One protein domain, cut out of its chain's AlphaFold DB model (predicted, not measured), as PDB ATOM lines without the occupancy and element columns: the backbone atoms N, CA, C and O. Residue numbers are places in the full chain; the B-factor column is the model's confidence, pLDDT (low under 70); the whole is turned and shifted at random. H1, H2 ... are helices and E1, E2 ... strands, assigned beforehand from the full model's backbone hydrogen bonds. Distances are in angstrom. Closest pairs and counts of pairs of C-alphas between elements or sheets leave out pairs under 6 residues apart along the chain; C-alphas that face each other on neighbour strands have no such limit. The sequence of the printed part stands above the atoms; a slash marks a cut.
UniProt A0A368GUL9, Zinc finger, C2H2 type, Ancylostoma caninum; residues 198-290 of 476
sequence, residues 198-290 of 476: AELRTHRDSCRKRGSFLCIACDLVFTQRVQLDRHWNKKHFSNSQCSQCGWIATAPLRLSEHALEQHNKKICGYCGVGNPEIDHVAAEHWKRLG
ATOM      1  N   ALA A 198     -15.341 -14.026 -40.450       56.09
ATOM      2  CA  ALA A 198     -16.322 -13.441 -39.534       56.09
ATOM      3  C   ALA A 198     -17.541 -14.357 -39.320       56.09
ATOM      4  O   ALA A 198     -17.955 -14.551 -38.181       56.09
ATOM      5  N   GLU A 199     -18.047 -14.970 -40.393       54.19
ATOM      6  CA  GLU A 199     -19.143 -15.947 -40.369       54.19
ATOM      7  C   GLU A 199     -18.708 -17.218 -39.629       54.19
ATOM      8  O   GLU A 199     -19.440 -17.719 -38.781       54.19
ATOM      9  N   LEU A 200     -17.470 -17.682 -39.853       64.19
ATOM     10  CA  LEU A 200     -16.895 -18.798 -39.096       64.19
ATOM     11  C   LEU A 200     -16.795 -18.497 -37.588       64.19
ATOM     12  O   LEU A 200     -16.990 -19.404 -36.782       64.19
ATOM     13  N   ARG A 201     -16.507 -17.252 -37.179       60.50
ATOM     14  CA  ARG A 201     -16.470 -16.876 -35.751       60.50
ATOM     15  C   ARG A 201     -17.864 -16.906 -35.128       60.50
ATOM     16  O   ARG A 201     -18.069 -17.649 -34.173       60.50
ATOM     17  N   THR A 202     -18.836 -16.199 -35.707       57.06
ATOM     18  CA  THR A 202     -20.215 -16.198 -35.186       57.06
ATOM     19  C   THR A 202     -20.843 -17.595 -35.225       57.06
ATOM     20  O   THR A 202     -21.536 -17.985 -34.283       57.06
ATOM     21  N   HIS A 203     -20.527 -18.404 -36.244       68.69
ATOM     22  CA  HIS A 203     -20.876 -19.820 -36.275       68.69
ATOM     23  C   HIS A 203     -20.204 -20.612 -35.146       68.69
ATOM     24  O   HIS A 203     -20.902 -21.330 -34.435       68.69
ATOM     25  N   ARG A 204     -18.885 -20.490 -34.941       62.91
ATOM     26  CA  ARG A 204     -18.137 -21.209 -33.890       62.91
ATOM     27  C   ARG A 204     -18.687 -20.908 -32.494       62.91
ATOM     28  O   ARG A 204     -18.790 -21.821 -31.672       62.91
ATOM     29  N   ASP A 205     -19.102 -19.671 -32.246       58.00
ATOM     30  CA  ASP A 205     -19.710 -19.278 -30.974       58.00
ATOM     31  C   ASP A 205     -21.167 -19.760 -30.849       58.00
ATOM     32  O   ASP A 205     -21.580 -20.196 -29.771       58.00
ATOM     33  N   SER A 206     -21.935 -19.811 -31.945       52.97
ATOM     34  CA  SER A 206     -23.271 -20.440 -31.966       52.97
ATOM     35  C   SER A 206     -23.203 -21.964 -31.763       52.97
ATOM     36  O   SER A 206     -23.965 -22.519 -30.968       52.97
ATOM     37  N   CYS A 207     -22.237 -22.626 -32.408       57.34
ATOM     38  CA  CYS A 207     -21.879 -24.039 -32.258       57.34
ATOM     39  C   CYS A 207     -21.542 -24.358 -30.791       57.34
ATOM     40  O   CYS A 207     -22.118 -25.277 -30.205       57.34
ATOM     41  N   ARG A 208     -20.694 -23.535 -30.154       55.66
ATOM     42  CA  ARG A 208     -20.405 -23.608 -28.710       55.66
ATOM     43  C   ARG A 208     -21.643 -23.414 -27.832       55.66
ATOM     44  O   ARG A 208     -21.789 -24.126 -26.841       55.66
ATOM     45  N   LYS A 209     -22.520 -22.457 -28.154       51.62
ATOM     46  CA  LYS A 209     -23.678 -22.115 -27.304       51.62
ATOM     47  C   LYS A 209     -24.815 -23.144 -27.382       51.62
ATOM     48  O   LYS A 209     -25.360 -23.485 -26.327       51.62
ATOM     49  N   ARG A 210     -25.151 -23.651 -28.580       52.31
ATOM     50  CA  ARG A 210     -26.263 -24.602 -28.814       52.31
ATOM     51  C   ARG A 210     -25.892 -26.077 -28.607       52.31
ATOM     52  O   ARG A 210     -26.762 -26.864 -28.236       52.31
ATOM     53  N   GLY A 211     -24.624 -26.449 -28.798       54.69
ATOM     54  CA  GLY A 211     -24.229 -27.852 -28.956       54.69
ATOM     55  C   GLY A 211     -24.627 -28.372 -30.340       54.69
ATOM     56  O   GLY A 211     -25.549 -27.855 -30.971       54.69
ATOM     57  N   SER A 212     -23.894 -29.348 -30.866       69.62
ATOM     58  CA  SER A 212     -24.000 -29.716 -32.287       69.62
ATOM     59  C   SER A 212     -24.056 -31.225 -32.477       69.62
ATOM     60  O   SER A 212     -23.525 -31.973 -31.661       69.62
ATOM     61  N   PHE A 213     -24.758 -31.676 -33.513       73.19
ATOM     62  CA  PHE A 213     -25.145 -33.077 -33.677       73.19
ATOM     63  C   PHE A 213     -24.432 -33.685 -34.888       73.19
ATOM     64  O   PHE A 213     -24.729 -33.297 -36.015       73.19
ATOM     65  N   LEU A 214     -23.486 -34.594 -34.651       71.38
ATOM     66  CA  LEU A 214     -22.659 -35.264 -35.660       71.38
ATOM     67  C   LEU A 214     -23.354 -36.533 -36.171       71.38
ATOM     68  O   LEU A 214     -23.658 -37.419 -35.374       71.38
ATOM     69  N   CYS A 215     -23.564 -36.644 -37.481       77.81
ATOM     70  CA  CYS A 215     -23.966 -37.893 -38.127       77.81
ATOM     71  C   CYS A 215     -22.765 -38.848 -38.190       77.81
ATOM     72  O   CYS A 215     -21.790 -38.542 -38.869       77.81
ATOM     73  N   ILE A 216     -22.823 -40.006 -37.523       73.56
ATOM     74  CA  ILE A 216     -21.677 -40.938 -37.462       73.56
ATOM     75  C   ILE A 216     -21.439 -41.645 -38.813       73.56
ATOM     76  O   ILE A 216     -20.343 -42.109 -39.092       73.56
ATOM     77  N   ALA A 217     -22.444 -41.669 -39.695       71.25
ATOM     78  CA  ALA A 217     -22.368 -42.324 -41.002       71.25
ATOM     79  C   ALA A 217     -21.824 -41.441 -42.150       71.25
ATOM     80  O   ALA A 217     -21.694 -41.929 -43.273       71.25
ATOM     81  N   CYS A 218     -21.557 -40.145 -41.923       73.88
ATOM     82  CA  CYS A 218     -20.951 -39.257 -42.936       73.88
ATOM     83  C   CYS A 218     -20.254 -37.992 -42.386       73.88
ATOM     84  O   CYS A 218     -19.989 -37.065 -43.150       73.88
ATOM     85  N   ASP A 219     -20.032 -37.910 -41.074       68.38
ATOM     86  CA  ASP A 219     -19.400 -36.799 -40.341       68.38
ATOM     87  C   ASP A 219     -19.995 -35.386 -40.537       68.38
ATOM     88  O   ASP A 219     -19.462 -34.389 -40.042       68.38
ATOM     89  N   LEU A 220     -21.157 -35.268 -41.188       65.12
ATOM     90  CA  LEU A 220     -21.892 -34.008 -41.287       65.12
ATOM     91  C   LEU A 220     -22.475 -33.610 -39.927       65.12
ATOM     92  O   LEU A 220     -23.145 -34.410 -39.264       65.12
ATOM     93  N   VAL A 221     -22.275 -32.349 -39.529       65.69
ATOM     94  CA  VAL A 221     -22.785 -31.818 -38.259       65.69
ATOM     95  C   VAL A 221     -23.921 -30.822 -38.466       65.69
ATOM     96  O   VAL A 221     -23.873 -29.925 -39.306       65.69
ATOM     97  N   PHE A 222     -24.936 -30.949 -37.618       69.25
ATOM     98  CA  PHE A 222     -26.166 -30.173 -37.662       69.25
ATOM     99  C   PHE A 222     -26.323 -29.292 -36.417       69.25
ATOM    100  O   PHE A 222     -25.934 -29.658 -35.305       69.25
ATOM    101  N   THR A 223     -26.942 -28.122 -36.596       63.16
ATOM    102  CA  THR A 223     -27.157 -27.139 -35.512       63.16
ATOM    103  C   THR A 223     -28.377 -27.448 -34.640       63.16
ATOM    104  O   THR A 223     -28.559 -26.847 -33.583       63.16
ATOM    105  N   GLN A 224     -29.231 -28.369 -35.090       65.12
ATOM    106  CA  GLN A 224     -30.465 -28.787 -34.429       65.12
ATOM    107  C   GLN A 224     -30.694 -30.276 -34.694       65.12
ATOM    108  O   GLN A 224     -30.536 -30.726 -35.830       65.12
ATOM    109  N   ARG A 225     -31.174 -31.021 -33.692       71.00
ATOM    110  CA  ARG A 225     -31.521 -32.444 -33.840       71.00
ATOM    111  C   ARG A 225     -32.480 -32.703 -35.013       71.00
ATOM    112  O   ARG A 225     -32.229 -33.580 -35.818       71.00
ATOM    113  N   VAL A 226     -33.514 -31.876 -35.189       74.00
ATOM    114  CA  VAL A 226     -34.507 -32.017 -36.279       74.00
ATOM    115  C   VAL A 226     -33.884 -31.890 -37.684       74.00
ATOM    116  O   VAL A 226     -34.405 -32.440 -38.655       74.00
ATOM    117  N   GLN A 227     -32.758 -31.181 -37.827       71.44
ATOM    118  CA  GLN A 227     -32.026 -31.108 -39.098       71.44
ATOM    119  C   GLN A 227     -31.294 -32.426 -39.384       71.44
ATOM    120  O   GLN A 227     -31.377 -32.926 -40.505       71.44
ATOM    121  N   LEU A 228     -30.649 -32.997 -38.362       75.88
ATOM    122  CA  LEU A 228     -29.982 -34.295 -38.418       75.88
ATOM    123  C   LEU A 228     -30.974 -35.445 -38.631       75.88
ATOM    124  O   LEU A 228     -30.778 -36.217 -39.561       75.88
ATOM    125  N   ASP A 229     -32.042 -35.541 -37.834       72.50
ATOM    126  CA  ASP A 229     -33.030 -36.628 -37.926       72.50
ATOM    127  C   ASP A 229     -33.628 -36.675 -39.355       72.50
ATOM    128  O   ASP A 229     -33.734 -37.733 -39.972       72.50
ATOM    129  N   ARG A 230     -33.905 -35.506 -39.956       76.44
ATOM    130  CA  ARG A 230     -34.342 -35.365 -41.360       76.44
ATOM    131  C   ARG A 230     -33.260 -35.714 -42.391       76.44
ATOM    132  O   ARG A 230     -33.597 -36.190 -43.473       76.44
ATOM    133  N   HIS A 231     -31.987 -35.454 -42.099       79.50
ATOM    134  CA  HIS A 231     -30.871 -35.870 -42.950       79.50
ATOM    135  C   HIS A 231     -30.696 -37.395 -42.908       79.50
ATOM    136  O   HIS A 231     -30.685 -38.024 -43.965       79.50
ATOM    137  N   TRP A 232     -30.651 -37.991 -41.711       80.38
ATOM    138  CA  TRP A 232     -30.539 -39.436 -41.504       80.38
ATOM    139  C   TRP A 232     -31.656 -40.174 -42.245       80.38
ATOM    140  O   TRP A 232     -31.375 -41.026 -43.087       80.38
ATOM    141  N   ASN A 233     -32.907 -39.736 -42.059       77.44
ATOM    142  CA  ASN A 233     -34.090 -40.292 -42.727       77.44
ATOM    143  C   ASN A 233     -34.070 -40.189 -44.266       77.44
ATOM    144  O   ASN A 233     -34.888 -40.827 -44.920       77.44
ATOM    145  N   LYS A 234     -33.174 -39.383 -44.858       77.62
ATOM    146  CA  LYS A 234     -33.041 -39.202 -46.316       77.62
ATOM    147  C   LYS A 234     -31.729 -39.757 -46.900       77.62
ATOM    148  O   LYS A 234     -31.609 -39.856 -48.119       77.62
ATOM    149  N   LYS A 235     -30.731 -40.068 -46.066       74.94
ATOM    150  CA  LYS A 235     -29.372 -40.460 -46.496       74.94
ATOM    151  C   LYS A 235     -28.872 -41.790 -45.931       74.94
ATOM    152  O   LYS A 235     -28.030 -42.404 -46.575       74.94
ATOM    153  N   HIS A 236     -29.363 -42.211 -44.766       76.12
ATOM    154  CA  HIS A 236     -28.814 -43.341 -44.004       76.12
ATOM    155  C   HIS A 236     -29.883 -44.319 -43.487       76.12
ATOM    156  O   HIS A 236     -29.577 -45.475 -43.224       76.12
ATOM    157  N   PHE A 237     -31.141 -43.887 -43.376       77.44
ATOM    158  CA  PHE A 237     -32.263 -44.751 -43.022       77.44
ATOM    159  C   PHE A 237     -32.717 -45.588 -44.225       77.44
ATOM    160  O   PHE A 237     -33.417 -45.097 -45.113       77.44
ATOM    161  N   SER A 238     -32.352 -46.867 -44.235       69.50
ATOM    162  CA  SER A 238     -33.136 -47.894 -44.918       69.50
ATOM    163  C   SER A 238     -34.399 -48.192 -44.099       69.50
ATOM    164  O   SER A 238     -34.365 -48.151 -42.871       69.50
ATOM    165  N   ASN A 239     -35.518 -48.485 -44.772       73.38
ATOM    166  CA  ASN A 239     -36.799 -48.791 -44.123       73.38
ATOM    167  C   ASN A 239     -36.647 -49.935 -43.105       73.38
ATOM    168  O   ASN A 239     -36.488 -51.097 -43.486       73.38
ATOM    169  N   SER A 240     -36.716 -49.610 -41.814       74.06
ATOM    170  CA  SER A 240     -36.501 -50.559 -40.725       74.06
ATOM    171  C   SER A 240     -37.783 -51.319 -40.373       74.06
ATOM    172  O   SER A 240     -38.879 -50.756 -40.322       74.06
ATOM    173  N   GLN A 241     -37.654 -52.628 -40.142       77.56
ATOM    174  CA  GLN A 241     -38.778 -53.516 -39.838       77.56
ATOM    175  C   GLN A 241     -38.856 -53.821 -38.340       77.56
ATOM    176  O   GLN A 241     -37.834 -53.984 -37.671       77.56
ATOM    177  N   CYS A 242     -40.070 -53.948 -37.805       77.38
ATOM    178  CA  CYS A 242     -40.272 -54.399 -36.435       77.38
ATOM    179  C   CYS A 242     -39.946 -55.893 -36.308       77.38
ATOM    180  O   CYS A 242     -40.615 -56.744 -36.896       77.38
ATOM    181  N   SER A 243     -38.963 -56.214 -35.466       70.00
ATOM    182  CA  SER A 243     -38.416 -57.562 -35.240       70.00
ATOM    183  C   SER A 243     -39.391 -58.592 -34.644       70.00
ATOM    184  O   SER A 243     -39.004 -59.737 -34.432       70.00
ATOM    185  N   GLN A 244     -40.646 -58.216 -34.376       73.06
ATOM    186  CA  GLN A 244     -41.685 -59.096 -33.821       73.06
ATOM    187  C   GLN A 244     -42.876 -59.344 -34.755       73.06
ATOM    188  O   GLN A 244     -43.599 -60.317 -34.558       73.06
ATOM    189  N   CYS A 245     -43.098 -58.487 -35.754       79.62
ATOM    190  CA  CYS A 245     -44.286 -58.542 -36.618       79.62
ATOM    191  C   CYS A 245     -44.005 -58.212 -38.095       79.62
ATOM    192  O   CYS A 245     -44.924 -58.240 -38.910       79.62
ATOM    193  N   GLY A 246     -42.762 -57.866 -38.452       78.88
ATOM    194  CA  GLY A 246     -42.369 -57.475 -39.810       78.88
ATOM    195  C   GLY A 246     -42.869 -56.096 -40.259       78.88
ATOM    196  O   GLY A 246     -42.598 -55.699 -41.390       78.88
ATOM    197  N   TRP A 247     -43.586 -55.346 -39.409       81.25
ATOM    198  CA  TRP A 247     -44.146 -54.046 -39.785       81.25
ATOM    199  C   TRP A 247     -43.049 -53.048 -40.170       81.25
ATOM    200  O   TRP A 247     -42.105 -52.829 -39.408       81.25
ATOM    201  N   ILE A 248     -43.171 -52.457 -41.358       77.31
ATOM    202  CA  ILE A 248     -42.133 -51.621 -41.968       77.31
ATOM    203  C   ILE A 248     -42.384 -50.151 -41.631       77.31
ATOM    204  O   ILE A 248     -43.393 -49.575 -42.042       77.31
ATOM    205  N   ALA A 249     -41.442 -49.521 -40.931       77.62
ATOM    206  CA  ALA A 249     -41.514 -48.107 -40.600       77.62
ATOM    207  C   ALA A 249     -40.864 -47.236 -41.687       77.62
ATOM    208  O   ALA A 249     -39.721 -47.454 -42.087       77.62
ATOM    209  N   THR A 250     -41.564 -46.180 -42.103       75.88
ATOM    210  CA  THR A 250     -41.039 -45.136 -43.004       75.88
ATOM    211  C   THR A 250     -40.270 -44.027 -42.275       75.88
ATOM    212  O   THR A 250     -39.722 -43.133 -42.915       75.88
ATOM    213  N   ALA A 251     -40.233 -44.056 -40.938       76.38
ATOM    214  CA  ALA A 251     -39.467 -43.127 -40.110       76.38
ATOM    215  C   ALA A 251     -39.130 -43.750 -38.737       76.38
ATOM    216  O   ALA A 251     -39.990 -44.428 -38.166       76.38
ATOM    217  N   PRO A 252     -37.958 -43.453 -38.137       77.69
ATOM    218  CA  PRO A 252     -37.523 -44.028 -36.863       77.69
ATOM    219  C   PRO A 252     -38.524 -43.913 -35.710       77.69
ATOM    220  O   PRO A 252     -38.763 -44.882 -34.994       77.69
ATOM    221  N   LEU A 253     -39.143 -42.739 -35.546       79.12
ATOM    222  CA  LEU A 253     -40.104 -42.481 -34.466       79.12
ATOM    223  C   LEU A 253     -41.292 -43.450 -34.516       79.12
ATOM    224  O   LEU A 253     -41.672 -43.998 -33.483       79.12
ATOM    225  N   ARG A 254     -41.808 -43.724 -35.724       81.06
ATOM    226  CA  ARG A 254     -42.922 -44.654 -35.948       81.06
ATOM    227  C   ARG A 254     -42.569 -46.091 -35.571       81.06
ATOM    228  O   ARG A 254     -43.437 -46.803 -35.081       81.06
ATOM    229  N   LEU A 255     -41.315 -46.518 -35.758       80.94
ATOM    230  CA  LEU A 255     -40.883 -47.859 -35.357       80.94
ATOM    231  C   LEU A 255     -40.906 -48.020 -33.828       80.94
ATOM    232  O   LEU A 255     -41.439 -49.004 -33.314       80.94
ATOM    233  N   SER A 256     -40.356 -47.040 -33.103       80.31
ATOM    234  CA  SER A 256     -40.345 -47.043 -31.632       80.31
ATOM    235  C   SER A 256     -41.739 -46.879 -31.015       80.31
ATOM    236  O   SER A 256     -42.019 -47.497 -29.993       80.31
ATOM    237  N   GLU A 257     -42.609 -46.086 -31.645       84.44
ATOM    238  CA  GLU A 257     -44.017 -45.898 -31.269       84.44
ATOM    239  C   GLU A 257     -44.798 -47.214 -31.430       84.44
ATOM    240  O   GLU A 257     -45.307 -47.756 -30.449       84.44
ATOM    241  N   HIS A 258     -44.762 -47.808 -32.628       85.69
ATOM    242  CA  HIS A 258     -45.421 -49.078 -32.939       85.69
ATOM    243  C   HIS A 258     -45.035 -50.214 -31.973       85.69
ATOM    244  O   HIS A 258     -45.906 -50.917 -31.464       85.69
ATOM    245  N   ALA A 259     -43.743 -50.407 -31.693       83.50
ATOM    246  CA  ALA A 259     -43.300 -51.498 -30.819       83.50
ATOM    247  C   ALA A 259     -43.619 -51.267 -29.330       83.50
ATOM    248  O   ALA A 259     -43.768 -52.238 -28.579       83.50
ATOM    249  N   LEU A 260     -43.761 -50.008 -28.905       84.75
ATOM    250  CA  LEU A 260     -44.217 -49.674 -27.560       84.75
ATOM    251  C   LEU A 260     -45.726 -49.924 -27.417       84.75
ATOM    252  O   LEU A 260     -46.137 -50.556 -26.449       84.75
ATOM    253  N   GLU A 261     -46.534 -49.509 -28.393       86.19
ATOM    254  CA  GLU A 261     -47.991 -49.700 -28.372       86.19
ATOM    255  C   GLU A 261     -48.412 -51.161 -28.579       86.19
ATOM    256  O   GLU A 261     -49.171 -51.714 -27.786       86.19
ATOM    257  N   GLN A 262     -47.923 -51.802 -29.645       85.31
ATOM    258  CA  GLN A 262     -48.422 -53.105 -30.103       85.31
ATOM    259  C   GLN A 262     -47.735 -54.291 -29.415       85.31
ATOM    260  O   GLN A 262     -48.245 -55.413 -29.444       85.31
ATOM    261  N   HIS A 263     -46.560 -54.070 -28.813       83.44
ATOM    262  CA  HIS A 263     -45.752 -55.135 -28.210       83.44
ATOM    263  C   HIS A 263     -45.205 -54.809 -26.812       83.44
ATOM    264  O   HIS A 263     -44.575 -55.680 -26.211       83.44
ATOM    265  N   ASN A 264     -45.423 -53.595 -26.287       84.75
ATOM    266  CA  ASN A 264     -44.893 -53.129 -25.000       84.75
ATOM    267  C   ASN A 264     -43.370 -53.347 -24.838       84.75
ATOM    268  O   ASN A 264     -42.887 -53.729 -23.770       84.75
ATOM    269  N   LYS A 265     -42.595 -53.130 -25.914       81.19
ATOM    270  CA  LYS A 265     -41.125 -53.212 -25.890       81.19
ATOM    271  C   LYS A 265     -40.495 -51.922 -26.389       81.19
ATOM    272  O   LYS A 265     -40.849 -51.406 -27.445       81.19
ATOM    273  N   LYS A 266     -39.497 -51.436 -25.651       82.38
ATOM    274  CA  LYS A 266     -38.635 -50.341 -26.103       82.38
ATOM    275  C   LYS A 266     -37.682 -50.885 -27.162       82.38
ATOM    276  O   LYS A 266     -36.944 -51.827 -26.885       82.38
ATOM    277  N   ILE A 267     -37.677 -50.283 -28.345       81.62
ATOM    278  CA  ILE A 267     -36.701 -50.575 -29.401       81.62
ATOM    279  C   ILE A 267     -36.102 -49.270 -29.929       81.62
ATOM    280  O   ILE A 267     -36.748 -48.220 -29.883       81.62
ATOM    281  N   CYS A 268     -34.871 -49.321 -30.431       81.69
ATOM    282  CA  CYS A 268     -34.262 -48.181 -31.103       81.69
ATOM    283  C   CYS A 268     -34.977 -47.933 -32.436       81.69
ATOM    284  O   CYS A 268     -35.006 -48.807 -33.300       81.69
ATOM    285  N   GLY A 269     -35.526 -46.732 -32.633       75.50
ATOM    286  CA  GLY A 269     -36.255 -46.403 -33.860       75.50
ATOM    287  C   GLY A 269     -35.409 -46.482 -35.139       75.50
ATOM    288  O   GLY A 269     -35.930 -46.775 -36.210       75.50
ATOM    289  N   TYR A 270     -34.098 -46.239 -35.047       75.62
ATOM    290  CA  TYR A 270     -33.214 -46.148 -36.215       75.62
ATOM    291  C   TYR A 270     -32.740 -47.512 -36.737       75.62
ATOM    292  O   TYR A 270     -32.496 -47.636 -37.933       75.62
ATOM    293  N   CYS A 271     -32.620 -48.522 -35.868       75.44
ATOM    294  CA  CYS A 271     -32.034 -49.832 -36.193       75.44
ATOM    295  C   CYS A 271     -32.866 -51.045 -35.727       75.44
ATOM    296  O   CYS A 271     -32.516 -52.179 -36.038       75.44
ATOM    297  N   GLY A 272     -33.954 -50.844 -34.974       73.12
ATOM    298  CA  GLY A 272     -34.832 -51.915 -34.484       73.12
ATOM    299  C   GLY A 272     -34.293 -52.743 -33.307       73.12
ATOM    300  O   GLY A 272     -34.993 -53.642 -32.839       73.12
ATOM    301  N   VAL A 273     -33.089 -52.442 -32.796       79.50
ATOM    302  CA  VAL A 273     -32.482 -53.124 -31.635       79.50
ATOM    303  C   VAL A 273     -33.386 -53.009 -30.405       79.50
ATOM    304  O   VAL A 273     -33.837 -51.917 -30.058       79.50
ATOM    305  N   GLY A 274     -33.662 -54.137 -29.748       77.44
ATOM    306  CA  GLY A 274     -34.520 -54.206 -28.564       77.44
ATOM    307  C   GLY A 274     -33.802 -53.834 -27.267       77.44
ATOM    308  O   GLY A 274     -32.638 -54.171 -27.092       77.44
ATOM    309  N   ASN A 275     -34.519 -53.163 -26.361       78.69
ATOM    310  CA  ASN A 275     -34.018 -52.625 -25.090       78.69
ATOM    311  C   ASN A 275     -32.668 -51.880 -25.215       78.69
ATOM    312  O   ASN A 275     -31.714 -52.234 -24.525       78.69
ATOM    313  N   PRO A 276     -32.575 -50.846 -26.076       75.56
ATOM    314  CA  PRO A 276     -31.359 -50.049 -26.201       75.56
ATOM    315  C   PRO A 276     -31.020 -49.333 -24.886       75.56
ATOM    316  O   PRO A 276     -31.912 -48.833 -24.193       75.56
ATOM    317  N   GLU A 277     -29.727 -49.232 -24.576       75.94
ATOM    318  CA  GLU A 277     -29.234 -48.381 -23.490       75.94
ATOM    319  C   GLU A 277     -29.521 -46.895 -23.760       75.94
ATOM    320  O   GLU A 277     -29.757 -46.482 -24.898       75.94
ATOM    321  N   ILE A 278     -29.475 -46.077 -22.703       68.94
ATOM    322  CA  ILE A 278     -29.849 -44.650 -22.729       68.94
ATOM    323  C   ILE A 278     -29.099 -43.883 -23.834       68.94
ATOM    324  O   ILE A 278     -29.710 -43.095 -24.555       68.94
ATOM    325  N   ASP A 279     -27.806 -44.170 -24.008       70.25
ATOM    326  CA  ASP A 279     -26.929 -43.510 -24.979       70.25
ATOM    327  C   ASP A 279     -26.701 -44.318 -26.274       70.25
ATOM    328  O   ASP A 279     -25.939 -43.881 -27.134       70.25
ATOM    329  N   HIS A 280     -27.386 -45.449 -26.492       77.69
ATOM    330  CA  HIS A 280     -27.208 -46.288 -27.695       77.69
ATOM    331  C   HIS A 280     -27.396 -45.499 -29.005       77.69
ATOM    332  O   HIS A 280     -26.589 -45.604 -29.923       77.69
ATOM    333  N   VAL A 281     -28.412 -44.629 -29.074       73.25
ATOM    334  CA  VAL A 281     -28.636 -43.738 -30.233       73.25
ATOM    335  C   VAL A 281     -27.477 -42.745 -30.415       73.25
ATOM    336  O   VAL A 281     -27.142 -42.382 -31.545       73.25
ATOM    337  N   ALA A 282     -26.856 -42.318 -29.311       71.50
ATOM    338  CA  ALA A 282     -25.741 -41.378 -29.313       71.50
ATOM    339  C   ALA A 282     -24.389 -42.023 -29.682       71.50
ATOM    340  O   ALA A 282     -23.475 -41.316 -30.115       71.50
ATOM    341  N   ALA A 283     -24.277 -43.345 -29.512       73.81
ATOM    342  CA  ALA A 283     -23.112 -44.155 -29.860       73.81
ATOM    343  C   ALA A 283     -23.175 -44.703 -31.297       73.81
ATOM    344  O   ALA A 283     -22.215 -44.544 -32.043       73.81
ATOM    345  N   GLU A 284     -24.307 -45.289 -31.699       72.75
ATOM    346  CA  GLU A 284     -24.426 -46.058 -32.950       72.75
ATOM    347  C   GLU A 284     -24.934 -45.243 -34.150       72.75
ATOM    348  O   GLU A 284     -24.858 -45.696 -35.294       72.75
ATOM    349  N   HIS A 285     -25.524 -44.061 -33.921       74.56
ATOM    350  CA  HIS A 285     -26.187 -43.294 -34.986       74.56
ATOM    351  C   HIS A 285     -25.709 -41.842 -35.054       74.56
ATOM    352  O   HIS A 285     -25.283 -41.379 -36.116       74.56
ATOM    353  N   TRP A 286     -25.742 -41.100 -33.942       77.94
ATOM    354  CA  TRP A 286     -25.325 -39.697 -33.976       77.94
ATOM    355  C   TRP A 286     -24.818 -39.124 -32.658       77.94
ATOM    356  O   TRP A 286     -25.503 -39.121 -31.644       77.94
ATOM    357  N   LYS A 287     -23.636 -38.508 -32.684       72.38
ATOM    358  CA  LYS A 287     -22.982 -38.006 -31.473       72.38
ATOM    359  C   LYS A 287     -23.385 -36.565 -31.167       72.38
ATOM    360  O   LYS A 287     -23.230 -35.667 -31.999       72.38
ATOM    361  N   ARG A 288     -23.835 -36.298 -29.938       68.81
ATOM    362  CA  ARG A 288     -24.009 -34.924 -29.438       68.81
ATOM    363  C   ARG A 288     -22.659 -34.368 -28.980       68.81
ATOM    364  O   ARG A 288     -22.106 -34.807 -27.975       68.81
ATOM    365  N   LEU A 289     -22.143 -33.368 -29.689       63.44
ATOM    366  CA  LEU A 289     -20.937 -32.637 -29.307       63.44
ATOM    367  C   LEU A 289     -21.249 -31.722 -28.111       63.44
ATOM    368  O   LEU A 289     -22.111 -30.841 -28.186       63.44
ATOM    369  N   GLY A 290     -20.563 -31.968 -26.992       49.56
ATOM    370  CA  GLY A 290     -20.754 -31.245 -25.733       49.56
ATOM    371  C   GLY A 290     -20.211 -29.811 -25.746       49.56
ATOM    372  O   GLY A 290     -19.430 -29.419 -26.616       49.56
TER     373      GLY A 290
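This is residues 198 to 290 of the 476 residues of the protein "Zinc finger, C2H2 type" of Ancylostoma caninum (UniProt A0A368GUL9). A small two-stranded sheet, E1 and E2, lies partway along a long, loose rod, with H2 packing on E1; H1 makes one far end, and H3 with long loops before and after it makes the other part. The printed part has 93 residues, with four named helices and two named strands in the order H1 E1 H2 H3 H4 E2. The sheet, order E1 - E2, is antiparallel, and the class is mostly helix. The whole is loose, with a radius of gyration of the C-alphas of 15.3 A and spans of 53 by 24 by 18 A.

E1 is residues 212 to 215, beginning at C-alpha (-24.000, -29.716, -32.287), and E2 is residues 286 to 289, ending at C-alpha (-20.937, -32.637, -29.307). H2 is residues 225 to 235, 15.1 A long, and H4 is residues 280 to 284. H1 is residues 198 to 210, 18.4 A long, beginning at C-alpha (-16.322, -13.441, -39.534), and H3 is residues 252 to 263, 16.3 A long.

E1 and E2 run antiparallel at 153 degrees, with N 214 and O 287 within hydrogen-bond range at 2.9 A. Residues 213 to 214 of E1 also pair antiparallel with residues 221 to 222. The closest C-alphas of E1 and H2 are those of Phe 213 and Arg 225, 6.4 A apart. H2 and H3 are close but not clearly touching, Asn 233 and Pro 252 having the closest C-alphas at 7.8 A, and are about perpendicular at 88 degrees. H1 is apart from H2, H3, H4 and E2. Every O i to N i+4 pair is within hydrogen-bond range in H1, H3 and H4, and 6 of 7 in H2.

The C-alphas of Ala 198 and Cys 245, the two farthest apart, are 53.1 A apart. The printed part has no cut. The links H2 to H3 and H3 to H4 are long. Mean pLDDT of the printed part is 72.8; residues 198 to 212 are among those under 70.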